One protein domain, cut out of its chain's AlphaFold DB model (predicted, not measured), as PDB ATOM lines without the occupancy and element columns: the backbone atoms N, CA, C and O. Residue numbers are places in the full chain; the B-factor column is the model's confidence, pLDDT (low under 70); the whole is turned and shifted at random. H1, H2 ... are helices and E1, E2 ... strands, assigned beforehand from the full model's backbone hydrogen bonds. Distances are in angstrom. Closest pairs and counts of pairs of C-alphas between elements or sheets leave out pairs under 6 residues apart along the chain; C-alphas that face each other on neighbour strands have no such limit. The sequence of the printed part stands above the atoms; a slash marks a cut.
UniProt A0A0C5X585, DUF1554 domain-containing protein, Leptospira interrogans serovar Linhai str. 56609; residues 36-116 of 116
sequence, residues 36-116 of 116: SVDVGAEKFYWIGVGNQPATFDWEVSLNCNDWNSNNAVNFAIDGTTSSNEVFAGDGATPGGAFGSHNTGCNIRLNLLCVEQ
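Overview. This is residues 36 to 116 of the 116 residues of the protein "DUF1554 domain-containing protein" of Leptospira interrogans serovar Linhai str. 56609 (UniProt A0A0C5X585). This domain has little regular structure: a small twisted sheet of E1, E2 and E3 is set among long loops, with one short helix, H1, beside its strands. Among 81 printed residues you meet E1, H1, E2, E3 in turn; the antiparallel sheet runs E1 - E2 - E3. The class is mixed, with only 16 residues in named elements; the whole is compact, radius of gyration of the C-alphas 11.8 A, spanning 31 by 30 by 26 A.

Arrangement. Begin at inner strand E2, residues 75 to 80. Beside its residues 78 to 80 find E1, residues 44 to 46; N 45 and O 79, 3.0 A apart, are within hydrogen-bond range. Beside 75 to 77 find E3, residues 102 to 104, its hairpin partner; N 103 and O 76 are within range at 2.9 A. H1, residues 64 to 67, is on the sheet, height 8.3 A; its one O i to N i+3 pair is within range.

Along the chain. Find C-alpha 44 at (248.228, 378.563, 330.819), where E1 begins. E2 runs 16.3 A; E3 ends at C-alpha 104, (260.649, 375.581, 329.019).

Size, cuts and confidence. The printed part has no cut. Links E1 to H1 and E2 to E3 are long. Confidence is low at, for instance, residues 86 to 90.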
ATOM      1  N   SER A  36     236.669 378.722 323.707       63.25
ATOM      2  CA  SER A  36     237.697 378.526 324.729       63.25
ATOM      3  C   SER A  36     237.180 377.698 325.898       63.25
ATOM      4  O   SER A  36     235.974 377.626 326.179       63.25
ATOM      5  N   VAL A  37     238.139 377.145 326.630       70.06
ATOM      6  CA  VAL A  37     237.956 376.675 327.998       70.06
ATOM      7  C   VAL A  37     237.697 377.895 328.891       70.06
ATOM      8  O   VAL A  37     238.554 378.761 329.010       70.06
ATOM      9  N   ASP A  38     236.521 377.987 329.514       67.56
ATOM     10  CA  ASP A  38     236.196 379.081 330.439       67.56
ATOM     11  C   ASP A  38     236.575 378.702 331.879       67.56
ATOM     12  O   ASP A  38     236.012 377.776 332.464       67.56
ATOM     13  N   VAL A  39     237.554 379.415 332.435       69.88
ATOM     14  CA  VAL A  39     238.067 379.253 333.811       69.88
ATOM     15  C   VAL A  39     238.125 380.592 334.557       69.88
ATOM     16  O   VAL A  39     238.803 380.715 335.582       69.88
ATOM     17  N   GLY A  40     237.439 381.619 334.047       80.00
ATOM     18  CA  GLY A  40     237.567 382.991 334.532       80.00
ATOM     19  C   GLY A  40     238.892 383.633 334.110       80.00
ATOM     20  O   GLY A  40     239.096 383.930 332.937       80.00
ATOM     21  N   ALA A  41     239.786 383.895 335.070       83.44
ATOM     22  CA  ALA A  41     241.091 384.494 334.777       83.44
ATOM     23  C   ALA A  41     241.946 383.565 333.904       83.44
ATOM     24  O   ALA A  41     241.935 382.353 334.121       83.44
ATOM     25  N   GLU A  42     242.717 384.141 332.977       86.25
ATOM     26  CA  GLU A  42     243.581 383.396 332.057       86.25
ATOM     27  C   GLU A  42     244.438 382.354 332.787       86.25
ATOM     28  O   GLU A  42     245.075 382.629 333.813       86.25
ATOM     29  N   LYS A  43     244.442 381.138 332.240       89.19
ATOM     30  CA  LYS A  43     245.301 380.042 332.666       89.19
ATOM     31  C   LYS A  43     246.081 379.527 331.474       89.19
ATOM     32  O   LYS A  43     245.512 379.241 330.426       89.19
ATOM     33  N   PHE A  44     247.367 379.321 331.708       90.12
ATOM     34  CA  PHE A  44     248.228 378.563 330.819       90.12
ATOM     35  C   PHE A  44     248.256 377.101 331.252       90.12
ATOM     36  O   PHE A  44     248.228 376.797 332.456       90.12
ATOM     37  N   TYR A  45     248.304 376.197 330.287       91.50
ATOM     38  CA  TYR A  45     248.312 374.762 330.531       91.50
ATOM     39  C   TYR A  45     249.205 374.032 329.544       91.50
ATOM     40  O   TYR A  45     249.420 374.477 328.422       91.50
ATOM     41  N   TRP A  46     249.715 372.891 329.989       92.75
ATOM     42  CA  TRP A  46     250.479 371.984 329.153       92.75
ATOM     43  C   TRP A  46     249.576 371.220 328.186       92.75
ATOM     44  O   TRP A  46     248.500 370.762 328.574       92.75
ATOM     45  N   ILE A  47     250.050 371.046 326.952       88.06
ATOM     46  CA  ILE A  47     249.364 370.267 325.916       88.06
ATOM     47  C   ILE A  47     250.269 369.148 325.402       88.06
ATOM     48  O   ILE A  47     249.851 367.998 325.314       88.06
ATOM     49  N   GLY A  48     251.520 369.476 325.065       85.62
ATOM     50  CA  GLY A  48     252.490 368.520 324.520       85.62
ATOM     51  C   GLY A  48     252.207 368.026 323.093       85.62
ATOM     52  O   GLY A  48     253.007 367.273 322.538       85.62
ATOM     53  N   VAL A  49     251.094 368.461 322.500       80.94
ATOM     54  CA  VAL A  49     250.761 368.312 321.079       80.94
ATOM     55  C   VAL A  49     250.538 369.697 320.481       80.94
ATOM     56  O   VAL A  49     250.109 370.611 321.187       80.94
ATOM     57  N   GLY A  50     250.837 369.868 319.198       73.44
ATOM     58  CA  GLY A  50     250.601 371.140 318.521       73.44
ATOM     59  C   GLY A  50     251.272 371.242 317.160       73.44
ATOM     60  O   GLY A  50     252.024 370.357 316.746       73.44
ATOM     61  N   ASN A  51     251.012 372.357 316.481       71.44
ATOM     62  CA  ASN A  51     251.578 372.648 315.171       71.44
ATOM     63  C   ASN A  51     253.041 373.090 315.321       71.44
ATOM     64  O   ASN A  51     253.330 374.164 315.852       71.44
ATOM     65  N   GLN A  52     253.963 372.243 314.874       70.81
ATOM     66  CA  GLN A  52     255.369 372.574 314.680       70.81
ATOM     67  C   GLN A  52     255.742 372.309 313.214       70.81
ATOM     68  O   GLN A  52     255.057 371.550 312.519       70.81
ATOM     69  N   PRO A  53     256.838 372.903 312.710       69.81
ATOM     70  CA  PRO A  53     257.317 372.600 311.369       69.81
ATOM     71  C   PRO A  53     257.466 371.081 311.170       69.81
ATOM     72  O   PRO A  53     258.234 370.437 311.881       69.81
ATOM     73  N   ALA A  54     256.748 370.535 310.184       66.56
ATOM     74  CA  ALA A  54     256.714 369.114 309.818       66.56
ATOM     75  C   ALA A  54     255.968 368.144 310.767       66.56
ATOM     76  O   ALA A  54     256.135 366.936 310.607       66.56
ATOM     77  N   THR A  55     255.115 368.625 311.680       69.00
ATOM     78  CA  THR A  55     254.166 367.778 312.436       69.00
ATOM     79  C   THR A  55     252.722 368.058 312.029       69.00
ATOM     80  O   THR A  55     252.402 369.149 311.553       69.00
ATOM     81  N   PHE A  56     251.827 367.084 312.210       70.88
ATOM     82  CA  PHE A  56     250.394 367.368 312.147       70.88
ATOM     83  C   PHE A  56     249.927 368.079 313.425       70.88
ATOM     84  O   PHE A  56     250.469 367.878 314.510       70.88
ATOM     85  N   ASP A  57     248.866 368.868 313.286       70.12
ATOM     86  CA  ASP A  57     248.218 369.717 314.299       70.12
ATOM     87  C   ASP A  57     247.841 369.024 315.634       70.12
ATOM     88  O   ASP A  57     247.498 369.681 316.614       70.12
ATOM     89  N   TRP A  58     247.907 367.695 315.693       69.81
ATOM     90  CA  TRP A  58     247.506 366.851 316.823       69.81
ATOM     91  C   TRP A  58     248.554 365.782 317.172       69.81
ATOM     92  O   TRP A  58     248.290 364.889 317.977       69.81
ATOM     93  N   GLU A  59     249.742 365.857 316.574       78.50
ATOM     94  CA  GLU A  59     250.852 364.970 316.899       78.50
ATOM     95  C   GLU A  59     251.669 365.498 318.076       78.50
ATOM     96  O   GLU A  59     251.745 366.702 318.343       78.50
ATOM     97  N   VAL A  60     252.312 364.563 318.777       79.69
ATOM     98  CA  VAL A  60     253.322 364.895 319.779       79.69
ATOM     99  C   VAL A  60     254.474 365.591 319.068       79.69
ATOM    100  O   VAL A  60     255.104 365.010 318.187       79.69
ATOM    101  N   SER A  61     254.749 366.831 319.463       80.00
ATOM    102  CA  SER A  61     255.841 367.624 318.902       80.00
ATOM    103  C   SER A  61     256.920 367.877 319.952       80.00
ATOM    104  O   SER A  61     258.049 367.411 319.819       80.00
ATOM    105  N   LEU A  62     256.554 368.555 321.039       88.31
ATOM    106  CA  LEU A  62     257.406 368.854 322.184       88.31
ATOM    107  C   LEU A  62     256.613 368.602 323.463       88.31
ATOM    108  O   LEU A  62     255.581 369.233 323.687       88.31
ATOM    109  N   ASN A  63     257.100 367.704 324.315       92.19
ATOM    110  CA  ASN A  63     256.373 367.221 325.491       92.19
ATOM    111  C   ASN A  63     257.277 367.036 326.722       92.19
ATOM    112  O   ASN A  63     257.032 366.157 327.543       92.19
ATOM    113  N   CYS A  64     258.345 367.827 326.860       94.69
ATOM    114  CA  CYS A  64     259.268 367.713 327.991       94.69
ATOM    115  C   CYS A  64     259.911 366.325 328.139       94.69
ATOM    116  O   CYS A  64     260.058 365.834 329.260       94.69
ATOM    117  N   ASN A  65     260.330 365.717 327.023       94.00
ATOM    118  CA  ASN A  65     260.873 364.354 326.966       94.00
ATOM    119  C   ASN A  65     259.920 363.355 327.635       94.00
ATOM    120  O   ASN A  65     260.251 362.779 328.671       94.00
ATOM    121  N   ASP A  66     258.719 363.220 327.074       93.25
ATOM    122  CA  ASP A  66     257.647 362.369 327.600       93.25
ATOM    123  C   ASP A  66     257.283 362.700 329.051       93.25
ATOM    124  O   ASP A  66     257.125 361.826 329.903       93.25
ATOM    125  N   TRP A  67     257.171 363.999 329.334       94.44
ATOM    126  CA  TRP A  67     256.840 364.553 330.646       94.44
ATOM    127  C   TRP A  67     257.816 364.140 331.759       94.44
ATOM    128  O   TRP A  67     257.457 364.134 332.936       94.44
ATOM    129  N   ASN A  68     259.063 363.820 331.396       96.94
ATOM    130  CA  ASN A  68     260.091 363.323 332.313       96.94
ATOM    131  C   ASN A  68     261.231 364.331 332.565       96.94
ATOM    132  O   ASN A  68     262.217 364.027 333.238       96.94
ATOM    133  N   SER A  69     261.127 365.546 332.019       96.38
ATOM    134  CA  SER A  69     262.101 366.622 332.208       96.38
ATOM    135  C   SER A  69     261.497 367.828 332.917       96.38
ATOM    136  O   SER A  69     260.413 368.282 332.577       96.38
ATOM    137  N   ASN A  70     262.285 368.433 333.807       96.25
ATOM    138  CA  ASN A  70     262.063 369.767 334.370       96.25
ATOM    139  C   ASN A  70     263.166 370.776 333.975       96.25
ATOM    140  O   ASN A  70     263.281 371.842 334.578       96.25
ATOM    141  N   ASN A  71     264.020 370.435 333.003       97.19
ATOM    142  CA  ASN A  71     265.120 371.286 332.551       97.19
ATOM    143  C   ASN A  71     264.618 372.380 331.594       97.19
ATOM    144  O   ASN A  71     263.861 372.088 330.673       97.19
ATOM    145  N   ALA A  72     265.091 373.615 331.777       95.44
ATOM    146  CA  ALA A  72     264.724 374.782 330.973       95.44
ATOM    147  C   ALA A  72     265.124 374.690 329.489       95.44
ATOM    148  O   ALA A  72     264.581 375.431 328.678       95.44
ATOM    149  N   VAL A  73     266.073 373.815 329.133       95.56
ATOM    150  CA  VAL A  73     266.495 373.605 327.731       95.56
ATOM    151  C   VAL A  73     265.615 372.613 326.972       95.56
ATOM    152  O   VAL A  73     265.731 372.503 325.756       95.56
ATOM    153  N   ASN A  74     264.769 371.871 327.687       95.12
ATOM    154  CA  ASN A  74     263.739 371.040 327.084       95.12
ATOM    155  C   ASN A  74     262.447 371.854 327.043       95.12
ATOM    156  O   ASN A  74     262.182 372.648 327.950       95.12
ATOM    157  N   PHE A  75     261.644 371.631 326.011       92.00
ATOM    158  CA  PHE A  75     260.431 372.399 325.770       92.00
ATOM    159  C   PHE A  75     259.209 371.489 325.684       92.00
ATOM    160  O   PHE A  75     259.313 370.299 325.362       92.00
ATOM    161  N   ALA A  76     258.050 372.075 325.954       92.06
ATOM    162  CA  ALA A  76     256.766 371.524 325.574       92.06
ATOM    163  C   ALA A  76     255.844 372.607 325.028       92.06
ATOM    164  O   ALA A  76     256.041 373.796 325.291       92.06
ATOM    165  N   ILE A  77     254.832 372.167 324.285       89.88
ATOM    166  CA  ILE A  77     253.769 373.045 323.812       89.88
ATOM    167  C   ILE A  77     252.805 373.359 324.953       89.88
ATOM    168  O   ILE A  77     252.317 372.446 325.638       89.88
ATOM    169  N   ASP A  78     252.515 374.645 325.127       89.62
ATOM    170  CA  ASP A  78     251.467 375.141 326.011       89.62
ATOM    171  C   ASP A  78     250.269 375.720 325.244       89.62
ATOM    172  O   ASP A  78     250.281 375.860 324.022       89.62
ATOM    173  N   GLY A  79     249.199 376.007 325.978       87.50
ATOM    174  CA  GLY A  79     248.041 376.747 325.493       87.50
ATOM    175  C   GLY A  79     247.505 377.699 326.541       87.50
ATOM    176  O   GLY A  79     247.961 377.720 327.689       87.50
ATOM    177  N   THR A  80     246.505 378.476 326.140       86.56
ATOM    178  CA  THR A  80     245.820 379.441 327.001       86.56
ATOM    179  C   THR A  80     244.305 379.260 326.972       86.56
ATOM    180  O   THR A  80     243.720 378.784 325.999       86.56
ATOM    181  N   THR A  81     243.644 379.611 328.073       84.69
ATOM    182  CA  THR A  81     242.178 379.625 328.183       84.69
ATOM    183  C   THR A  81     241.555 380.925 327.677       84.69
ATOM    184  O   THR A  81     240.336 381.015 327.552       84.69
ATOM    185  N   SER A  82     242.361 381.953 327.401       78.75
ATOM    186  CA  SER A  82     241.878 383.260 326.934       78.75
ATOM    187  C   SER A  82     241.630 383.318 325.422       78.75
ATOM    188  O   SER A  82     240.970 384.246 324.957       78.75
ATOM    189  N   SER A  83     242.121 382.330 324.664       76.19
ATOM    190  CA  SER A  83     242.015 382.280 323.205       76.19
ATOM    191  C   SER A  83     241.184 381.097 322.720       76.19
ATOM    192  O   SER A  83     241.216 380.002 323.284       76.19
ATOM    193  N   ASN A  84     240.453 381.337 321.633       68.44
ATOM    194  CA  ASN A  84     239.655 380.341 320.918       68.44
ATOM    195  C   ASN A  84     240.354 379.856 319.639       68.44
ATOM    196  O   ASN A  84     239.813 379.020 318.915       68.44
ATOM    197  N   GLU A  85     241.513 380.426 319.316       73.81
ATOM    198  CA  GLU A  85     242.257 380.071 318.119       73.81
ATOM    199  C   GLU A  85     242.947 378.721 318.340       73.81
ATOM    200  O   GLU A  85     243.554 378.471 319.380       73.81
ATOM    201  N   VAL A  86     242.796 377.810 317.377       65.50
ATOM    202  CA  VAL A  86     243.243 376.418 317.523       65.50
ATOM    203  C   VAL A  86     244.762 376.304 317.374       65.50
ATOM    204  O   VAL A  86     245.307 375.374 317.927       65.50
ATOM    205  N   PHE A  87     245.440 377.244 316.698       67.38
ATOM    206  CA  PHE A  87     246.905 377.261 316.511       67.38
ATOM    207  C   PHE A  87     247.431 378.685 316.400       67.38
ATOM    208  O   PHE A  87     247.900 379.121 315.349       67.38
ATOM    209  N   ALA A  88     247.300 379.436 317.480       62.41
ATOM    210  CA  ALA A  88     247.795 380.797 317.526       62.41
ATOM    211  C   ALA A  88     248.955 380.934 318.504       62.41
ATOM    212  O   ALA A  88     249.098 380.174 319.466       62.41
ATOM    213  N   GLY A  89     249.799 381.917 318.216       62.56
ATOM    214  CA  GLY A  89     251.120 382.067 318.805       62.56
ATOM    215  C   GLY A  89     252.185 382.104 317.715       62.56
ATOM    216  O   GLY A  89     252.063 381.477 316.662       62.56
ATOM    217  N   ASP A  90     253.234 382.870 317.961       67.62
ATOM    218  CA  ASP A  90     254.364 383.082 317.050       67.62
ATOM    219  C   ASP A  90     255.603 382.265 317.454       67.62
ATOM    220  O   ASP A  90     256.710 382.521 316.983       67.62
ATOM    221  N   GLY A  91     255.430 381.299 318.362       71.25
ATOM    222  CA  GLY A  91     256.526 380.576 319.007       71.25
ATOM    223  C   GLY A  91     257.176 381.338 320.168       71.25
ATOM    224  O   GLY A  91     257.907 380.721 320.939       71.25
ATOM    225  N   ALA A  92     256.878 382.634 320.343       71.38
ATOM    226  CA  ALA A  92     257.361 383.476 321.443       71.38
ATOM    227  C   ALA A  92     256.265 383.840 322.462       71.38
ATOM    228  O   ALA A  92     256.580 384.225 323.588       71.38
ATOM    229  N   THR A  93     254.992 383.725 322.081       75.88
ATOM    230  CA  THR A  93     253.837 383.990 322.948       75.88
ATOM    231  C   THR A  93     252.742 382.927 322.787       75.88
ATOM    232  O   THR A  93     252.482 382.492 321.659       75.88
ATOM    233  N   PRO A  94     252.065 382.508 323.877       75.94
ATOM    234  CA  PRO A  94     250.891 381.644 323.783       75.94
ATOM    235  C   PRO A  94     249.747 382.408 323.109       75.94
ATOM    236  O   PRO A  94     249.377 383.485 323.575       75.94
ATOM    237  N   GLY A  95     249.171 381.867 322.036       69.81
ATOM    238  CA  GLY A  95     248.079 382.535 321.322       69.81
ATOM    239  C   GLY A  95     246.821 381.696 321.132       69.81
ATOM    240  O   GLY A  95     245.814 382.255 320.713       69.81
ATOM    241  N   GLY A  96     246.830 380.399 321.450       78.44
ATOM    242  CA  GLY A  96     245.733 379.480 321.142       78.44
ATOM    243  C   GLY A  96     245.365 378.514 322.266       78.44
ATOM    244  O   GLY A  96     246.119 378.323 323.222       78.44
ATOM    245  N   ALA A  97     244.191 377.891 322.126       76.81
ATOM    246  CA  ALA A  97     243.776 376.774 322.975       76.81
ATOM    247  C   ALA A  97     244.622 375.520 322.698       76.81
ATOM    248  O   ALA A  97     244.903 374.737 323.602       76.81
ATOM    249  N   PHE A  98     245.082 375.376 321.452       75.44
ATOM    250  CA  PHE A  98     246.207 374.521 321.109       75.44
ATOM    251  C   PHE A  98     247.306 375.412 320.517       75.44
ATOM    252  O   PHE A  98     247.043 376.338 319.751       75.44
ATOM    253  N   GLY A  99     248.524 375.278 321.033       71.06
ATOM    254  CA  GLY A  99     249.562 376.283 320.826       71.06
ATOM    255  C   GLY A  99     250.591 375.903 319.772       71.06
ATOM    256  O   GLY A  99     250.721 374.752 319.355       71.06
ATOM    257  N   SER A 100     251.368 376.908 319.388       79.50
ATOM    258  CA  SER A 100     252.652 376.797 318.682       79.50
ATOM    259  C   SER A 100     253.827 377.269 319.558       79.50
ATOM    260  O   SER A 100     254.970 377.314 319.104       79.50
ATOM    261  N   HIS A 101     253.540 377.662 320.803       86.50
ATOM    262  CA  HIS A 101     254.485 378.279 321.723       86.50
ATOM    263  C   HIS A 101     255.270 377.234 322.519       86.50
ATOM    264  O   HIS A 101     254.705 376.296 323.083       86.50
ATOM    265  N   ASN A 102     256.590 377.423 322.560       89.06
ATOM    266  CA  ASN A 102     257.523 376.503 323.193       89.06
ATOM    267  C   ASN A 102     257.885 377.012 324.588       89.06
ATOM    268  O   ASN A 102     258.715 377.909 324.734       89.06
ATOM    269  N   THR A 103     257.330 376.382 325.619       92.00
ATOM    270  CA  THR A 103     257.620 376.741 327.010       92.00
ATOM    271  C   THR A 103     258.633 375.786 327.621       92.00
ATOM    272  O   THR A 103     258.543 374.566 327.472       92.00
ATOM    273  N   GLY A 104     259.625 376.350 328.315       94.81
ATOM    274  CA  GLY A 104     260.649 375.581 329.019       94.81
ATOM    275  C   GLY A 104     260.046 374.715 330.126       94.81
ATOM    276  O   GLY A 104     259.204 375.163 330.907       94.81
ATOM    277  N   CYS A 105     260.507 373.473 330.245       96.38
ATOM    278  CA  CYS A 105     259.927 372.486 331.167       96.38
ATOM    279  C   CYS A 105     260.144 372.787 332.659       96.38
ATOM    280  O   CYS A 105     259.631 372.082 333.525       96.38
ATOM    281  N   ASN A 106     260.913 373.825 332.984       96.81
ATOM    282  CA  ASN A 106     261.107 374.313 334.347       96.81
ATOM    283  C   ASN A 106     259.961 375.220 334.839       96.81
ATOM    284  O   ASN A 106     259.986 375.659 335.991       96.81
ATOM    285  N   ILE A 107     258.983 375.532 333.985       95.94
ATOM    286  CA  ILE A 107     257.831 376.373 334.316       95.94
ATOM    287  C   ILE A 107     256.680 375.527 334.879       95.94
ATOM    288  O   ILE A 107     256.443 374.392 334.471       95.94
ATOM    289  N   ARG A 108     255.933 376.090 335.838       95.31
ATOM    290  CA  ARG A 108     254.736 375.458 336.409       95.31
ATOM    291  C   ARG A 108     253.482 375.966 335.697       95.31
ATOM    292  O   ARG A 108     253.051 377.085 335.965       95.31
ATOM    293  N   LEU A 109     252.889 375.125 334.854       93.94
ATOM    294  CA  LEU A 109     251.594 375.364 334.208       93.94
ATOM    295  C   LEU A 109     250.518 374.410 334.749       93.94
ATOM    296  O   LEU A 109     250.817 373.485 335.507       93.94
ATOM    297  N   ASN A 110     249.261 374.651 334.375       93.25
ATOM    298  CA  ASN A 110     248.147 373.759 334.706       93.25
ATOM    299  C   ASN A 110     248.125 372.528 333.781       93.25
ATOM    300  O   ASN A 110     248.774 372.507 332.737       93.25
ATOM    301  N   LEU A 111     247.340 371.516 334.152       89.88
ATOM    302  CA  LEU A 111     247.021 370.361 333.310       89.88
ATOM    303  C   LEU A 111     245.520 370.348 333.029       89.88
ATOM    304  O   LEU A 111     244.724 370.541 333.951       89.88
ATOM    305  N   LEU A 112     245.145 370.121 331.770       84.75
ATOM    306  CA  LEU A 112     243.756 369.882 331.399       84.75
ATOM    307  C   LEU A 112     243.443 368.388 331.532       84.75
ATOM    308  O   LEU A 112     244.170 367.549 331.005       84.75
ATOM    309  N   CYS A 113     242.342 368.067 332.204       83.88
ATOM    310  CA  CYS A 113     241.827 366.708 332.302       83.88
ATOM    311  C   CYS A 113     240.511 366.622 331.531       83.88
ATOM    312  O   CYS A 113     239.638 367.473 331.702       83.88
ATOM    313  N   VAL A 114     240.369 365.586 330.710       77.62
ATOM    314  CA  VAL A 114     239.133 365.269 329.990       77.62
ATOM    315  C   VAL A 114     238.555 363.968 330.540       77.62
ATOM    316  O   VAL A 114     239.304 363.054 330.885       77.62
ATOM    317  N   GLU A 115     237.235 363.904 330.667       79.44
ATOM    318  CA  GLU A 115     236.532 362.671 331.037       79.44
ATOM    319  C   GLU A 115     236.556 361.702 329.842       79.44
ATOM    320  O   GLU A 115     236.343 362.136 328.706       79.44
ATOM    321  N   GLN A 116     236.884 360.427 330.093       62.94
ATOM    322  CA  GLN A 116     236.938 359.355 329.085       62.94
ATOM    323  C   GLN A 116     235.601 358.632 328.941       62.94
ATOM    324  O   GLN A 116     234.955 358.384 329.983       62.94
TER     325      GLN A 116